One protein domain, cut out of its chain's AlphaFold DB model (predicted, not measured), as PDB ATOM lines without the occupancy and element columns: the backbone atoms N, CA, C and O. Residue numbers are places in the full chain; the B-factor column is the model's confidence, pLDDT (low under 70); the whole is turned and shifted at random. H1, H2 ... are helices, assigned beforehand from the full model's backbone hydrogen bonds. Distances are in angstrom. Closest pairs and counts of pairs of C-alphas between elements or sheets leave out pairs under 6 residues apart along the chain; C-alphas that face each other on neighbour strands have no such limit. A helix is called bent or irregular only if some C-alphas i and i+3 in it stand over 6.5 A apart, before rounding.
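This is residues 220 to 325 of the 327 residues of an uncharacterized protein of Pseudogymnoascus sp. VKM F-4518 (FW-2643) (UniProt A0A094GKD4). Four helices, H1, H2, H3 and H5, lie side by side along the longest axis, with H1 and H3 paired on one side and H2 and H5 on the other. Tiny H4 sits at one end of H3, while a long link from H5 loops round the other end of the domain to a short last helix, H6, set crosswise beside H3. The printed part has 106 residues with six named helices, H1 to H6 in chain order, and no named strand; its class is all helix. It is compact, with a radius of gyration of the C-alphas of 14.3 A, and spans 48 by 24 by 23 A, only just elongated.

H1 is residues 220 to 233, 21.9 A long, from C-alpha 220 at (0.787, 2.523, 24.592). It is irregular: C-alphas 220 and 223 are 7.1 A apart. H2, residues 240 to 258, measures 26.8 A. H3, residues 264 to 282, measures 26.6 A and begins at C-alpha 264 at (1.052, 12.901, 28.909). It is neither bent nor irregular, but only just: C-alphas 266 and 269 are 6.0 A apart. H4 is residues 285 to 288. H5, residues 292 to 305, measures 20.1 A. H6, residues 320 to 325, ends at C-alpha 325 at (15.255, 10.598, 36.544).

H1, H2 and H3 form an up-and-down bundle, each running against the one before. H1 and H2, a helical hairpin, touch at a shallow tilt of 25 degrees; their closest C-alphas, of Ile 229 and Ile 243, are 6.6 A apart. H1 and H3 touch and run the same way at a shallow tilt of 16 degrees, with the C-alphas of Pro 223 and Ser 273 closest at 5.2 A. H2 and H3 are close but not clearly touching, their closest C-alphas, of Leu 254 and Thr 270, being 7.8 A apart. With residues 251 to 258 alone H2 touches H5; the C-alphas of Gln 255 and Ile 298 are closest at 5.9 A. H3 and H5 are near each other. H3, with residues 281 to 282 alone, and H4 only just touch, and only at the corner, with 3 pairs of C-alphas within 8 A; the closest are those of Ala 282 and Ser 288, 4.2 A apart. H6 is close to H3 but not clearly touching, about perpendicular at 84 degrees, with the C-alphas of Glu 272 and Phe 324 closest at 6.7 A. Every O i to N i+4 pair is within hydrogen-bond range in H2 and H5, against 8 of 10 in H1, 14 of 15 in H3 and 1 of 2 in H6; H4 is too short for one.

The C-alphas farthest apart, of His 238 and Gly 313, are 47.7 A from each other. The printed part has no cut. The link from H5 to H6, residues 306 to 319, is long. The mean pLDDT of the printed part is 82.8, and residues 306 to 325 are under 70.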
ATOM      1  N   GLU A 220       0.916   3.107  23.258       95.25
ATOM      2  CA  GLU A 220       0.787   2.523  24.592       95.25
ATOM      3  C   GLU A 220       1.636   1.255  24.777       95.25
ATOM      4  O   GLU A 220       1.934   0.854  25.902       95.25
ATOM      5  N   GLU A 221       2.046   0.620  23.679       95.25
ATOM      6  CA  GLU A 221       2.857  -0.592  23.699       95.25
ATOM      7  C   GLU A 221       4.358  -0.329  23.568       95.25
ATOM      8  O   GLU A 221       5.144  -1.231  23.862       95.25
ATOM      9  N   LEU A 222       4.795   0.887  23.222       96.88
ATOM     10  CA  LEU A 222       6.223   1.217  23.130       96.88
ATOM     11  C   LEU A 222       7.015   0.826  24.395       96.88
ATOM     12  O   LEU A 222       8.058   0.180  24.248       96.88
ATOM     13  N   PRO A 223       6.514   1.045  25.629       97.19
ATOM     14  CA  PRO A 223       7.217   0.590  26.825       97.19
ATOM     15  C   PRO A 223       7.441  -0.928  26.891       97.19
ATOM     16  O   PRO A 223       8.512  -1.384  27.302       97.19
ATOM     17  N   ILE A 224       6.460  -1.744  26.475       97.12
ATOM     18  CA  ILE A 224       6.625  -3.206  26.485       97.12
ATOM     19  C   ILE A 224       7.514  -3.684  25.330       97.12
ATOM     20  O   ILE A 224       8.277  -4.635  25.508       97.12
ATOM     21  N   MET A 225       7.489  -2.988  24.188       97.50
ATOM     22  CA  MET A 225       8.412  -3.220  23.074       97.50
ATOM     23  C   MET A 225       9.864  -3.000  23.512       97.50
ATOM     24  O   MET A 225      10.697  -3.893  23.354       97.50
ATOM     25  N   ALA A 226      10.157  -1.850  24.131       97.50
ATOM     26  CA  ALA A 226      11.481  -1.533  24.659       97.50
ATOM     27  C   ALA A 226      11.938  -2.575  25.690       97.50
ATOM     28  O   ALA A 226      13.051  -3.089  25.600       97.50
ATOM     29  N   ARG A 227      11.058  -2.970  26.620       96.81
ATOM     30  CA  ARG A 227      11.358  -4.002  27.626       96.81
ATOM     31  C   ARG A 227      11.700  -5.358  27.002       96.81
ATOM     32  O   ARG A 227      12.630  -6.022  27.458       96.81
ATOM     33  N   ALA A 228      10.972  -5.774  25.964       96.12
ATOM     34  CA  ALA A 228      11.259  -7.014  25.246       96.12
ATOM     35  C   ALA A 228      12.629  -6.968  24.543       96.12
ATOM     36  O   ALA A 228      13.363  -7.961  24.562       96.12
ATOM     37  N   ILE A 229      13.010  -5.815  23.983       96.25
ATOM     38  CA  ILE A 229      14.341  -5.601  23.394       96.25
ATOM     39  C   ILE A 229      15.420  -5.647  24.483       96.25
ATOM     40  O   ILE A 229      16.376  -6.414  24.362       96.25
ATOM     41  N   LEU A 230      15.247  -4.884  25.568       96.12
ATOM     42  CA  LEU A 230      16.173  -4.818  26.704       96.12
ATOM     43  C   LEU A 230      16.488  -6.209  27.266       96.12
ATOM     44  O   LEU A 230      17.659  -6.548  27.453       96.12
ATOM     45  N   ALA A 231      15.467  -7.054  27.446       95.19
ATOM     46  CA  ALA A 231      15.637  -8.426  27.927       95.19
ATOM     47  C   ALA A 231      16.589  -9.260  27.045       95.19
ATOM     48  O   ALA A 231      17.269 -10.161  27.542       95.19
ATOM     49  N   GLN A 232      16.670  -8.955  25.748       93.38
ATOM     50  CA  GLN A 232      17.481  -9.687  24.777       93.38
ATOM     51  C   GLN A 232      18.848  -9.065  24.497       93.38
ATOM     52  O   GLN A 232      19.708  -9.743  23.933       93.38
ATOM     53  N   LEU A 233      19.103  -7.818  24.908       92.69
ATOM     54  CA  LEU A 233      20.388  -7.158  24.645       92.69
ATOM     55  C   LEU A 233      21.577  -7.944  25.215       92.69
ATOM     56  O   LEU A 233      22.611  -8.063  24.560       92.69
ATOM     57  N   SER A 234      21.410  -8.573  26.383       88.75
ATOM     58  CA  SER A 234      22.444  -9.420  27.005       88.75
ATOM     59  C   SER A 234      22.863 -10.622  26.140       88.75
ATOM     60  O   SER A 234      23.986 -11.121  26.246       88.75
ATOM     61  N   VAL A 235      21.980 -11.074  25.246       88.88
ATOM     62  CA  VAL A 235      22.201 -12.199  24.333       88.88
ATOM     63  C   VAL A 235      22.334 -11.755  22.876       88.88
ATOM     64  O   VAL A 235      22.320 -12.618  22.002       88.88
ATOM     65  N   PHE A 236      22.540 -10.457  22.612       89.88
ATOM     66  CA  PHE A 236      22.585  -9.865  21.268       89.88
ATOM     67  C   PHE A 236      23.403 -10.675  20.257       89.88
ATOM     68  O   PHE A 236      22.936 -10.981  19.163       89.88
ATOM     69  N   LYS A 237      24.598 -11.119  20.662       87.75
ATOM     70  CA  LYS A 237      25.513 -11.916  19.829       87.75
ATOM     71  C   LYS A 237      24.928 -13.230  19.288       87.75
ATOM     72  O   LYS A 237      25.457 -13.757  18.318       87.75
ATOM     73  N   HIS A 238      23.892 -13.783  19.919       88.06
ATOM     74  CA  HIS A 238      23.282 -15.053  19.516       88.06
ATOM     75  C   HIS A 238      22.181 -14.876  18.467       88.06
ATOM     76  O   HIS A 238      21.857 -15.834  17.773       88.06
ATOM     77  N   ASN A 239      21.585 -13.683  18.373       86.44
ATOM     78  CA  ASN A 239      20.509 -13.404  17.425       86.44
ATOM     79  C   ASN A 239      20.467 -11.914  17.028       86.44
ATOM     80  O   ASN A 239      19.476 -11.232  17.305       86.44
ATOM     81  N   PRO A 240      21.546 -11.384  16.423       89.12
ATOM     82  CA  PRO A 240      21.653  -9.957  16.151       89.12
ATOM     83  C   PRO A 240      20.569  -9.485  15.181       89.12
ATOM     84  O   PRO A 240      19.945  -8.464  15.439       89.12
ATOM     85  N   ASP A 241      20.285 -10.238  14.117       88.50
ATOM     86  CA  ASP A 241      19.354  -9.808  13.069       88.50
ATOM     87  C   ASP A 241      17.935  -9.568  13.598       88.50
ATOM     88  O   ASP A 241      17.358  -8.519  13.318       88.50
ATOM     89  N   ALA A 242      17.406 -10.480  14.421       87.88
ATOM     90  CA  ALA A 242      16.073 -10.321  15.005       87.88
ATOM     91  C   ALA A 242      16.005  -9.119  15.961       87.88
ATOM     92  O   ALA A 242      15.068  -8.331  15.902       87.88
ATOM     93  N   ILE A 243      17.026  -8.934  16.804       92.06
ATOM     94  CA  ILE A 243      17.060  -7.818  17.760       92.06
ATOM     95  C   ILE A 243      17.208  -6.480  17.026       92.06
ATOM     96  O   ILE A 243      16.583  -5.489  17.392       92.06
ATOM     97  N   LEU A 244      18.016  -6.441  15.964       92.75
ATOM     98  CA  LEU A 244      18.150  -5.267  15.106       92.75
ATOM     99  C   LEU A 244      16.839  -4.934  14.377       92.75
ATOM    100  O   LEU A 244      16.538  -3.756  14.174       92.75
ATOM    101  N   GLU A 245      16.070  -5.947  13.975       91.81
ATOM    102  CA  GLU A 245      14.739  -5.762  13.403       91.81
ATOM    103  C   GLU A 245      13.763  -5.182  14.435       91.81
ATOM    104  O   GLU A 245      13.139  -4.159  14.152       91.81
ATOM    105  N   ASP A 246      13.719  -5.733  15.650       94.25
ATOM    106  CA  ASP A 246      12.891  -5.205  16.741       94.25
ATOM    107  C   ASP A 246      13.240  -3.745  17.072       94.25
ATOM    108  O   ASP A 246      12.351  -2.904  17.201       94.25
ATOM    109  N   ILE A 247      14.536  -3.407  17.140       95.06
ATOM    110  CA  ILE A 247      15.002  -2.028  17.355       95.06
ATOM    111  C   ILE A 247      14.506  -1.109  16.235       95.06
ATOM    112  O   ILE A 247      14.004  -0.022  16.509       95.06
ATOM    113  N   LYS A 248      14.618  -1.519  14.965       93.56
ATOM    114  CA  LYS A 248      14.120  -0.716  13.834       93.56
ATOM    115  C   LYS A 248      12.620  -0.476  13.920       93.56
ATOM    116  O   LYS A 248      12.173   0.646  13.682       93.56
ATOM    117  N   VAL A 249      11.856  -1.519  14.240       94.50
ATOM    118  CA  VAL A 249      10.403  -1.432  14.407       94.50
ATOM    119  C   VAL A 249      10.060  -0.463  15.537       94.50
ATOM    120  O   VAL A 249       9.274   0.459  15.321       94.50
ATOM    121  N   TYR A 250      10.708  -0.607  16.694       96.69
ATOM    122  CA  TYR A 250      10.536   0.286  17.835       96.69
ATOM    123  C   TYR A 250      10.835   1.748  17.481       96.69
ATOM    124  O   TYR A 250       9.999   2.616  17.715       96.69
ATOM    125  N   LEU A 251      11.985   2.033  16.859       95.38
ATOM    126  CA  LEU A 251      12.371   3.401  16.491       95.38
ATOM    127  C   LEU A 251      11.393   4.026  15.491       95.38
ATOM    128  O   LEU A 251      11.071   5.209  15.600       95.38
ATOM    129  N   SER A 252      10.901   3.241  14.528       93.62
ATOM    130  CA  SER A 252       9.882   3.702  13.583       93.62
ATOM    131  C   SER A 252       8.569   4.034  14.292       93.62
ATOM    132  O   SER A 252       7.978   5.075  14.017       93.62
ATOM    133  N   ALA A 253       8.117   3.168  15.202       95.56
ATOM    134  CA  ALA A 253       6.887   3.372  15.956       95.56
ATOM    135  C   ALA A 253       6.999   4.568  16.916       95.56
ATOM    136  O   ALA A 253       6.083   5.384  16.968       95.56
ATOM    137  N   LEU A 254       8.138   4.732  17.593       95.94
ATOM    138  CA  LEU A 254       8.434   5.884  18.445       95.94
ATOM    139  C   LEU A 254       8.438   7.188  17.643       95.94
ATOM    140  O   LEU A 254       7.833   8.171  18.061       95.94
ATOM    141  N   GLN A 255       9.068   7.202  16.466       93.69
ATOM    142  CA  GLN A 255       9.047   8.383  15.607       93.69
ATOM    143  C   GLN A 255       7.609   8.754  15.212       93.69
ATOM    144  O   GLN A 255       7.260   9.933  15.235       93.69
ATOM    145  N   SER A 256       6.767   7.778  14.862       93.25
ATOM    146  CA  SER A 256       5.345   8.035  14.606       93.25
ATOM    147  C   SER A 256       4.633   8.565  15.849       93.25
ATOM    148  O   SER A 256       3.946   9.573  15.753       93.25
ATOM    149  N   ALA A 257       4.834   7.935  17.009       94.12
ATOM    150  CA  ALA A 257       4.201   8.306  18.270       94.12
ATOM    151  C   ALA A 257       4.438   9.769  18.655       94.12
ATOM    152  O   ALA A 257       3.495  10.468  19.011       94.12
ATOM    153  N   LEU A 258       5.672  10.258  18.507       91.31
ATOM    154  CA  LEU A 258       6.014  11.652  18.809       91.31
ATOM    155  C   LEU A 258       5.294  12.665  17.897       91.31
ATOM    156  O   LEU A 258       5.163  13.823  18.271       91.31
ATOM    157  N   ASN A 259       4.798  12.242  16.728       90.44
ATOM    158  CA  ASN A 259       4.006  13.085  15.825       90.44
ATOM    159  C   ASN A 259       2.488  13.001  16.078       90.44
ATOM    160  O   ASN A 259       1.732  13.708  15.414       90.44
ATOM    161  N   LEU A 260       2.030  12.122  16.978       90.50
ATOM    162  CA  LEU A 260       0.605  11.896  17.257       90.50
ATOM    163  C   LEU A 260       0.069  12.713  18.440       90.50
ATOM    164  O   LEU A 260      -1.119  12.610  18.725       90.50
ATOM    165  N   ASP A 261       0.924  13.494  19.108       85.12
ATOM    166  CA  ASP A 261       0.593  14.273  20.313       85.12
ATOM    167  C   ASP A 261      -0.171  13.446  21.376       85.12
ATOM    168  O   ASP A 261      -1.317  13.753  21.721       85.12
ATOM    169  N   PRO A 262       0.407  12.320  21.846       88.88
ATOM    170  CA  PRO A 262      -0.267  11.444  22.794       88.88
ATOM    171  C   PRO A 262      -0.472  12.136  24.155       88.88
ATOM    172  O   PRO A 262       0.341  12.976  24.552       88.88
ATOM    173  N   PRO A 263      -1.507  11.742  24.923       89.69
ATOM    174  CA  PRO A 263      -1.689  12.187  26.301       89.69
ATOM    175  C   PRO A 263      -0.422  12.004  27.148       89.69
ATOM    176  O   PRO A 263       0.320  11.039  26.963       89.69
ATOM    177  N   HIS A 264      -0.176  12.907  28.102       86.00
ATOM    178  CA  HIS A 264       1.052  12.901  28.909       86.00
ATOM    179  C   HIS A 264       1.284  11.573  29.654       86.00
ATOM    180  O   HIS A 264       2.414  11.105  29.747       86.00
ATOM    181  N   ASP A 265       0.221  10.944  30.160       88.19
ATOM    182  CA  ASP A 265       0.262   9.645  30.843       88.19
ATOM    183  C   ASP A 265       0.648   8.473  29.924       88.19
ATOM    184  O   ASP A 265       1.092   7.434  30.409       88.19
ATOM    185  N   VAL A 266       0.551   8.656  28.605       92.00
ATOM    186  CA  VAL A 266       1.054   7.725  27.583       92.00
ATOM    187  C   VAL A 266       2.445   8.147  27.084       92.00
ATOM    188  O   VAL A 266       3.323   7.305  26.873       92.00
ATOM    189  N   LEU A 267       2.673   9.454  26.916       90.56
ATOM    190  CA  LEU A 267       3.920  10.017  26.399       90.56
ATOM    191  C   LEU A 267       5.100   9.814  27.356       90.56
ATOM    192  O   LEU A 267       6.171   9.406  26.911       90.56
ATOM    193  N   ALA A 268       4.922  10.077  28.653       89.06
ATOM    194  CA  ALA A 268       6.004   9.997  29.633       89.06
ATOM    195  C   ALA A 268       6.628   8.585  29.707       89.06
ATOM    196  O   ALA A 268       7.828   8.473  29.437       89.06
ATOM    197  N   PRO A 269       5.853   7.493  29.900       94.00
ATOM    198  CA  PRO A 269       6.406   6.135  29.865       94.00
ATOM    199  C   PRO A 269       7.055   5.778  28.523       94.00
ATOM    200  O   PRO A 269       8.014   5.007  28.467       94.00
ATOM    201  N   THR A 270       6.537   6.332  27.421       94.50
ATOM    202  CA  THR A 270       7.109   6.136  26.084       94.50
ATOM    203  C   THR A 270       8.512   6.742  25.993       94.50
ATOM    204  O   THR A 270       9.442   6.069  25.541       94.50
ATOM    205  N   ILE A 271       8.692   7.981  26.460       93.12
ATOM    206  CA  ILE A 271       9.993   8.662  26.482       93.12
ATOM    207  C   ILE A 271      10.961   7.952  27.432       93.12
ATOM    208  O   ILE A 271      12.091   7.678  27.036       93.12
ATOM    209  N   GLU A 272      10.525   7.604  28.643       92.56
ATOM    210  CA  GLU A 272      11.333   6.846  29.609       92.56
ATOM    211  C   GLU A 272      11.865   5.548  28.992       92.56
ATOM    212  O   GLU A 272      13.067   5.285  29.013       92.56
ATOM    213  N   SER A 273      10.989   4.790  28.326       95.81
ATOM    214  CA  SER A 273      11.373   3.535  27.683       95.81
ATOM    215  C   SER A 273      12.396   3.712  26.552       95.81
ATOM    216  O   SER A 273      13.238   2.836  26.333       95.81
ATOM    217  N   TRP A 274      12.372   4.856  25.854       95.56
ATOM    218  CA  TRP A 274      13.403   5.213  24.879       95.56
ATOM    219  C   TRP A 274      14.740   5.499  25.551       95.56
ATOM    220  O   TRP A 274      15.749   4.961  25.103       95.56
ATOM    221  N   LEU A 275      14.750   6.307  26.611       92.62
ATOM    222  CA  LEU A 275      15.977   6.670  27.323       92.62
ATOM    223  C   LEU A 275      16.674   5.425  27.886       92.62
ATOM    224  O   LEU A 275      17.876   5.252  27.687       92.62
ATOM    225  N   ASP A 276      15.915   4.518  28.504       93.62
ATOM    226  CA  ASP A 276      16.438   3.250  29.024       93.62
ATOM    227  C   ASP A 276      17.061   2.389  27.920       93.62
ATOM    228  O   ASP A 276      18.160   1.833  28.074       93.62
ATOM    229  N   LEU A 277      16.370   2.284  26.780       94.44
ATOM    230  CA  LEU A 277      16.848   1.522  25.636       94.44
ATOM    231  C   LEU A 277      18.087   2.163  25.002       94.44
ATOM    232  O   LEU A 277      19.048   1.454  24.704       94.44
ATOM    233  N   GLU A 278      18.103   3.484  24.824       93.50
ATOM    234  CA  GLU A 278      19.229   4.223  24.249       93.50
ATOM    235  C   GLU A 278      20.490   4.079  25.105       93.50
ATOM    236  O   GLU A 278      21.547   3.723  24.573       93.50
ATOM    237  N   LEU A 279      20.369   4.276  26.422       92.50
ATOM    238  CA  LEU A 279      21.464   4.096  27.376       92.50
ATOM    239  C   LEU A 279      22.011   2.664  27.335       92.50
ATOM    240  O   LEU A 279      23.224   2.455  27.251       92.50
ATOM    241  N   SER A 280      21.121   1.670  27.323       93.31
ATOM    242  CA  SER A 280      21.514   0.260  27.266       93.31
ATOM    243  C   SER A 280      22.196  -0.092  25.943       93.31
ATOM    244  O   SER A 280      23.226  -0.768  25.934       93.31
ATOM    245  N   MET A 281      21.685   0.406  24.814       92.81
ATOM    246  CA  MET A 281      22.295   0.213  23.494       92.81
ATOM    247  C   MET A 281      23.662   0.895  23.373       92.81
ATOM    248  O   MET A 281      24.544   0.355  22.708       92.81
ATOM    249  N   ALA A 282      23.858   2.056  24.002       89.12
ATOM    250  CA  ALA A 282      25.133   2.771  23.986       89.12
ATOM    251  C   ALA A 282      26.266   1.982  24.667       89.12
ATOM    252  O   ALA A 282      27.425   2.150  24.297       89.12
ATOM    253  N   SER A 283      25.933   1.082  25.599       88.12
ATOM    254  CA  SER A 283      26.902   0.190  26.255       88.12
ATOM    255  C   SER A 283      27.401  -0.968  25.373       88.12
ATOM    256  O   SER A 283      28.319  -1.689  25.762       88.12
ATOM    257  N   ILE A 284      26.807  -1.162  24.189       87.31
ATOM    258  CA  ILE A 284      27.149  -2.230  23.248       87.31
ATOM    259  C   ILE A 284      27.759  -1.593  21.994       87.31
ATOM    260  O   ILE A 284      27.053  -0.949  21.218       87.31
ATOM    261  N   ASP A 285      29.055  -1.819  21.751       84.94
ATOM    262  CA  ASP A 285      29.813  -1.177  20.659       84.94
ATOM    263  C   ASP A 285      29.098  -1.248  19.300       84.94
ATOM    264  O   ASP A 285      28.953  -0.234  18.617       84.94
ATOM    265  N   SER A 286      28.571  -2.423  18.931       83.56
ATOM    266  CA  SER A 286      27.866  -2.642  17.659       83.56
ATOM    267  C   SER A 286      26.519  -1.918  17.547       83.56
ATOM    268  O   SER A 286      26.000  -1.774  16.440       83.56
ATOM    269  N   LEU A 287      25.933  -1.487  18.668       86.75
ATOM    270  CA  LEU A 287      24.639  -0.799  18.732       86.75
ATOM    271  C   LEU A 287      24.762   0.703  19.007       86.75
ATOM    272  O   LEU A 287      23.842   1.453  18.671       86.75
ATOM    273  N   SER A 288      25.894   1.155  19.555       80.62
ATOM    274  CA  SER A 288      26.157   2.565  19.870       80.62
ATOM    275  C   SER A 288      25.862   3.490  18.675       80.62
ATOM    276  O   SER A 288      25.107   4.460  18.797       80.62
ATOM    277  N   GLY A 289      26.340   3.112  17.485       78.81
ATOM    278  CA  GLY A 289      26.130   3.816  16.217       78.81
ATOM    279  C   GLY A 289      24.968   3.312  15.352       78.81
ATOM    280  O   GLY A 289      24.881   3.705  14.190       78.81
ATOM    281  N   TYR A 290      24.097   2.430  15.855       86.06
ATOM    282  CA  TYR A 290      22.995   1.877  15.061       86.06
ATOM    283  C   TYR A 290      21.862   2.896  14.855       86.06
ATOM    284  O   TYR A 290      21.521   3.640  15.773       86.06
ATOM    285  N   CYS A 291      21.272   2.920  13.653       84.56
ATOM    286  CA  CYS A 291      20.172   3.823  13.272       84.56
ATOM    287  C   CYS A 291      20.397   5.317  13.630       84.56
ATOM    288  O   CYS A 291      19.535   5.960  14.232       84.56
ATOM    289  N   PRO A 292      21.544   5.926  13.258       86.94
ATOM    290  CA  PRO A 292      21.895   7.279  13.702       86.94
ATOM    291  C   PRO A 292      20.951   8.353  13.142       86.94
ATOM    292  O   PRO A 292      20.772   9.410  13.745       86.94
ATOM    293  N   LYS A 293      20.330   8.094  11.983       88.06
ATOM    294  CA  LYS A 293      19.357   9.006  11.370       88.06
ATOM    295  C   LYS A 293      18.059   9.033  12.168       88.06
ATOM    296  O   LYS A 293      17.529  10.112  12.413       88.06
ATOM    297  N   GLU A 294      17.570   7.865  12.566       88.56
ATOM    298  CA  GLU A 294      16.368   7.699  13.375       88.56
ATOM    299  C   GLU A 294      16.575   8.314  14.761       88.56
ATOM    300  O   GLU A 294      15.779   9.162  15.158       88.56
ATOM    301  N   LYS A 295      17.699   8.016  15.436       88.06
ATOM    302  CA  LYS A 295      18.055   8.638  16.727       88.06
ATOM    303  C   LYS A 295      18.061  10.164  16.647       88.06
ATOM    304  O   LYS A 295      17.452  10.836  17.472       88.06
ATOM    305  N   LYS A 296      18.676  10.734  15.603       88.81
ATOM    306  CA  LYS A 296      18.691  12.190  15.388       88.81
ATOM    307  C   LYS A 296      17.284  12.772  15.203       88.81
ATOM    308  O   LYS A 296      17.025  13.870  15.687       88.81
ATOM    309  N   ARG A 297      16.391  12.072  14.495       89.00
ATOM    310  CA  ARG A 297      14.993  12.502  14.308       89.00
ATOM    311  C   ARG A 297      14.206  12.454  15.612       89.00
ATOM    312  O   ARG A 297      13.488  13.402  15.894       89.00
ATOM    313  N   ILE A 298      14.378  11.392  16.399       89.75
ATOM    314  CA  ILE A 298      13.761  11.256  17.724       89.75
ATOM    315  C   ILE A 298      14.236  12.388  18.637       89.75
ATOM    316  O   ILE A 298      13.408  13.101  19.183       89.75
ATOM    317  N   LEU A 299      15.547  12.634  18.725       87.44
ATOM    318  CA  LEU A 299      16.094  13.738  19.521       87.44
ATOM    319  C   LEU A 299      15.564  15.108  19.079       87.44
ATOM    320  O   LEU A 299      15.272  15.948  19.925       87.44
ATOM    321  N   ALA A 300      15.424  15.345  17.771       88.12
ATOM    322  CA  ALA A 300      14.830  16.580  17.262       88.12
ATOM    323  C   ALA A 300      13.361  16.722  17.695       88.12
ATOM    324  O   ALA A 300      13.006  17.746  18.266       88.12
ATOM    325  N   ALA A 301      12.550  15.675  17.521       87.06
ATOM    326  CA  ALA A 301      11.148  15.675  17.941       87.06
ATOM    327  C   ALA A 301      10.997  15.863  19.461       87.06
ATOM    328  O   ALA A 301      10.169  16.643  19.914       87.06
ATOM    329  N   LEU A 302      11.846  15.216  20.261       85.38
ATOM    330  CA  LEU A 302      11.886  15.408  21.711       85.38
ATOM    331  C   LEU A 302      12.253  16.851  22.095       85.38
ATOM    332  O   LEU A 302      11.696  17.395  23.045       85.38
ATOM    333  N   ASN A 303      13.158  17.499  21.356       82.56
ATOM    334  CA  ASN A 303      13.496  18.907  21.583       82.56
ATOM    335  C   ASN A 303      12.322  19.844  21.291       82.56
ATOM    336  O   ASN A 303      12.142  20.810  22.028       82.56
ATOM    337  N   ASP A 304      11.516  19.534  20.277       79.12
ATOM    338  CA  ASP A 304      10.311  20.298  19.940       79.12
ATOM    339  C   ASP A 304       9.203  20.138  20.997       79.12
ATOM    340  O   ASP A 304       8.358  21.019  21.139       79.12
ATOM    341  N   LEU A 305       9.239  19.059  21.791       74.12
ATOM    342  CA  LEU A 305       8.330  18.825  22.921       74.12
ATOM    343  C   LEU A 305       8.765  19.534  24.219       74.12
ATOM    344  O   LEU A 305       7.925  19.790  25.084       74.12
ATOM    345  N   ARG A 306      10.050  19.908  24.361       61.56
ATOM    346  CA  ARG A 306      10.590  20.606  25.553       61.56
ATOM    347  C   ARG A 306       9.824  21.874  25.968       61.56
ATOM    348  O   ARG A 306       9.751  22.118  27.170       61.56
ATOM    349  N   PRO A 307       9.266  22.703  25.063       53.81
ATOM    350  CA  PRO A 307       8.580  23.928  25.470       53.81
ATOM    351  C   PRO A 307       7.189  23.719  26.085       53.81
ATOM    352  O   PRO A 307       6.619  24.698  26.562       53.81
ATOM    353  N   LEU A 308       6.598  22.515  26.037       48.62
ATOM    354  CA  LEU A 308       5.137  22.404  26.140       48.62
ATOM    355  C   LEU A 308       4.548  21.904  27.460       48.62
ATOM    356  O   LEU A 308       3.376  22.193  27.687       48.62
ATOM    357  N   GLN A 309       5.265  21.234  28.364       48.84
ATOM    358  CA  GLN A 309       4.617  20.708  29.580       48.84
ATOM    359  C   GLN A 309       5.563  20.604  30.787       48.84
ATOM    360  O   GLN A 309       5.955  19.512  31.177       48.84
ATOM    361  N   CYS A 310       5.860  21.723  31.459       44.72
ATOM    362  CA  CYS A 310       6.132  21.654  32.902       44.72
ATOM    363  C   CYS A 310       5.101  22.457  33.694       44.72
ATOM    364  O   CYS A 310       5.169  23.683  33.764       44.72
ATOM    365  N   ASN A 311       4.207  21.755  34.396       46.19
ATOM    366  CA  ASN A 311       3.376  22.345  35.457       46.19
ATOM    367  C   ASN A 311       4.206  22.799  36.676       46.19
ATOM    368  O   ASN A 311       3.671  23.426  37.586       46.19
ATOM    369  N   CYS A 312       5.510  22.505  36.699       52.62
ATOM    370  CA  CYS A 312       6.444  22.962  37.725       52.62
ATOM    371  C   CYS A 312       6.870  24.434  37.572       52.62
ATOM    372  O   CYS A 312       7.551  24.960  38.447       52.62
ATOM    373  N   GLY A 313       6.516  25.095  36.461       41.38
ATOM    374  CA  GLY A 313       6.884  26.492  36.204       41.38
ATOM    375  C   GLY A 313       8.363  26.728  35.871       41.38
ATOM    376  O   GLY A 313       8.764  27.880  35.721       41.38
ATOM    377  N   ALA A 314       9.180  25.678  35.727       42.16
ATOM    378  CA  ALA A 314      10.567  25.813  35.294       42.16
ATOM    379  C   ALA A 314      10.622  26.012  33.771       42.16
ATOM    380  O   ALA A 314      10.598  25.062  32.992       42.16
ATOM    381  N   ILE A 315      10.669  27.272  33.347       38.50
ATOM    382  CA  ILE A 315      11.070  27.647  31.992       38.50
ATOM    383  C   ILE A 315      12.603  27.707  31.989       38.50
ATOM    384  O   ILE A 315      13.170  28.638  32.558       38.50
ATOM    385  N   GLY A 316      13.268  26.737  31.354       44.22
ATOM    386  CA  GLY A 316      14.706  26.805  31.055       44.22
ATOM    387  C   GLY A 316      15.493  25.511  31.290       44.22
ATOM    388  O   GLY A 316      15.350  24.872  32.324       44.22
ATOM    389  N   ASP A 317      16.319  25.166  30.295       44.56
ATOM    390  CA  ASP A 317      17.532  24.324  30.280       44.56
ATOM    391  C   ASP A 317      17.586  22.950  30.973       44.56
ATOM    392  O   ASP A 317      18.628  22.298  30.907       44.56
ATOM    393  N   HIS A 318      16.502  22.425  31.537       43.78
ATOM    394  CA  HIS A 318      16.506  21.037  31.996       43.78
ATOM    395  C   HIS A 318      16.534  20.076  30.801       43.78
ATOM    396  O   HIS A 318      15.659  20.084  29.928       43.78
ATOM    397  N   LEU A 319      17.575  19.245  30.740       53.12
ATOM    398  CA  LEU A 319      17.631  18.126  29.807       53.12
ATOM    399  C   LEU A 319      16.481  17.170  30.147       53.12
ATOM    400  O   LEU A 319      16.213  16.917  31.318       53.12
ATOM    401  N   ILE A 320      15.823  16.610  29.129       54.25
ATOM    402  CA  ILE A 320      14.775  15.581  29.286       54.25
ATOM    403  C   ILE A 320      15.235  14.481  30.260       54.25
ATOM    404  O   ILE A 320      14.473  14.037  31.112       54.25
ATOM    405  N   GLU A 321      16.517  14.118  30.205       50.81
ATOM    406  CA  GLU A 321      17.144  13.153  31.110       50.81
ATOM    407  C   GLU A 321      17.085  13.529  32.598       50.81
ATOM    408  O   GLU A 321      17.031  12.634  33.434       50.81
ATOM    409  N   GLU A 322      17.125  14.812  32.959       49.50
ATOM    410  CA  GLU A 322      17.047  15.262  34.357       49.50
ATOM    411  C   GLU A 322      15.606  15.261  34.877       49.50
ATOM    412  O   GLU A 322      15.383  15.069  36.070       49.50
ATOM    413  N   HIS A 323      14.627  15.433  33.984       53.12
ATOM    414  CA  HIS A 323      13.213  15.517  34.343       53.12
ATOM    415  C   HIS A 323      12.604  14.146  34.675       53.12
ATOM    416  O   HIS A 323      11.843  14.024  35.630       53.12
ATOM    417  N   PHE A 324      12.986  13.107  33.929       53.75
ATOM    418  CA  PHE A 324      12.453  11.749  34.096       53.75
ATOM    419  C   PHE A 324      13.284  10.859  35.042       53.75
ATOM    420  O   PHE A 324      12.884   9.744  35.350       53.75
ATOM    421  N   LYS A 325      14.422  11.338  35.567       45.12
ATOM    422  CA  LYS A 325      15.255  10.598  36.544       45.12
ATOM    423  C   LYS A 325      14.757  10.677  38.001       45.12
ATOM    424  O   LYS A 325      15.441  10.175  38.890       45.12
TER     425      LYS A 325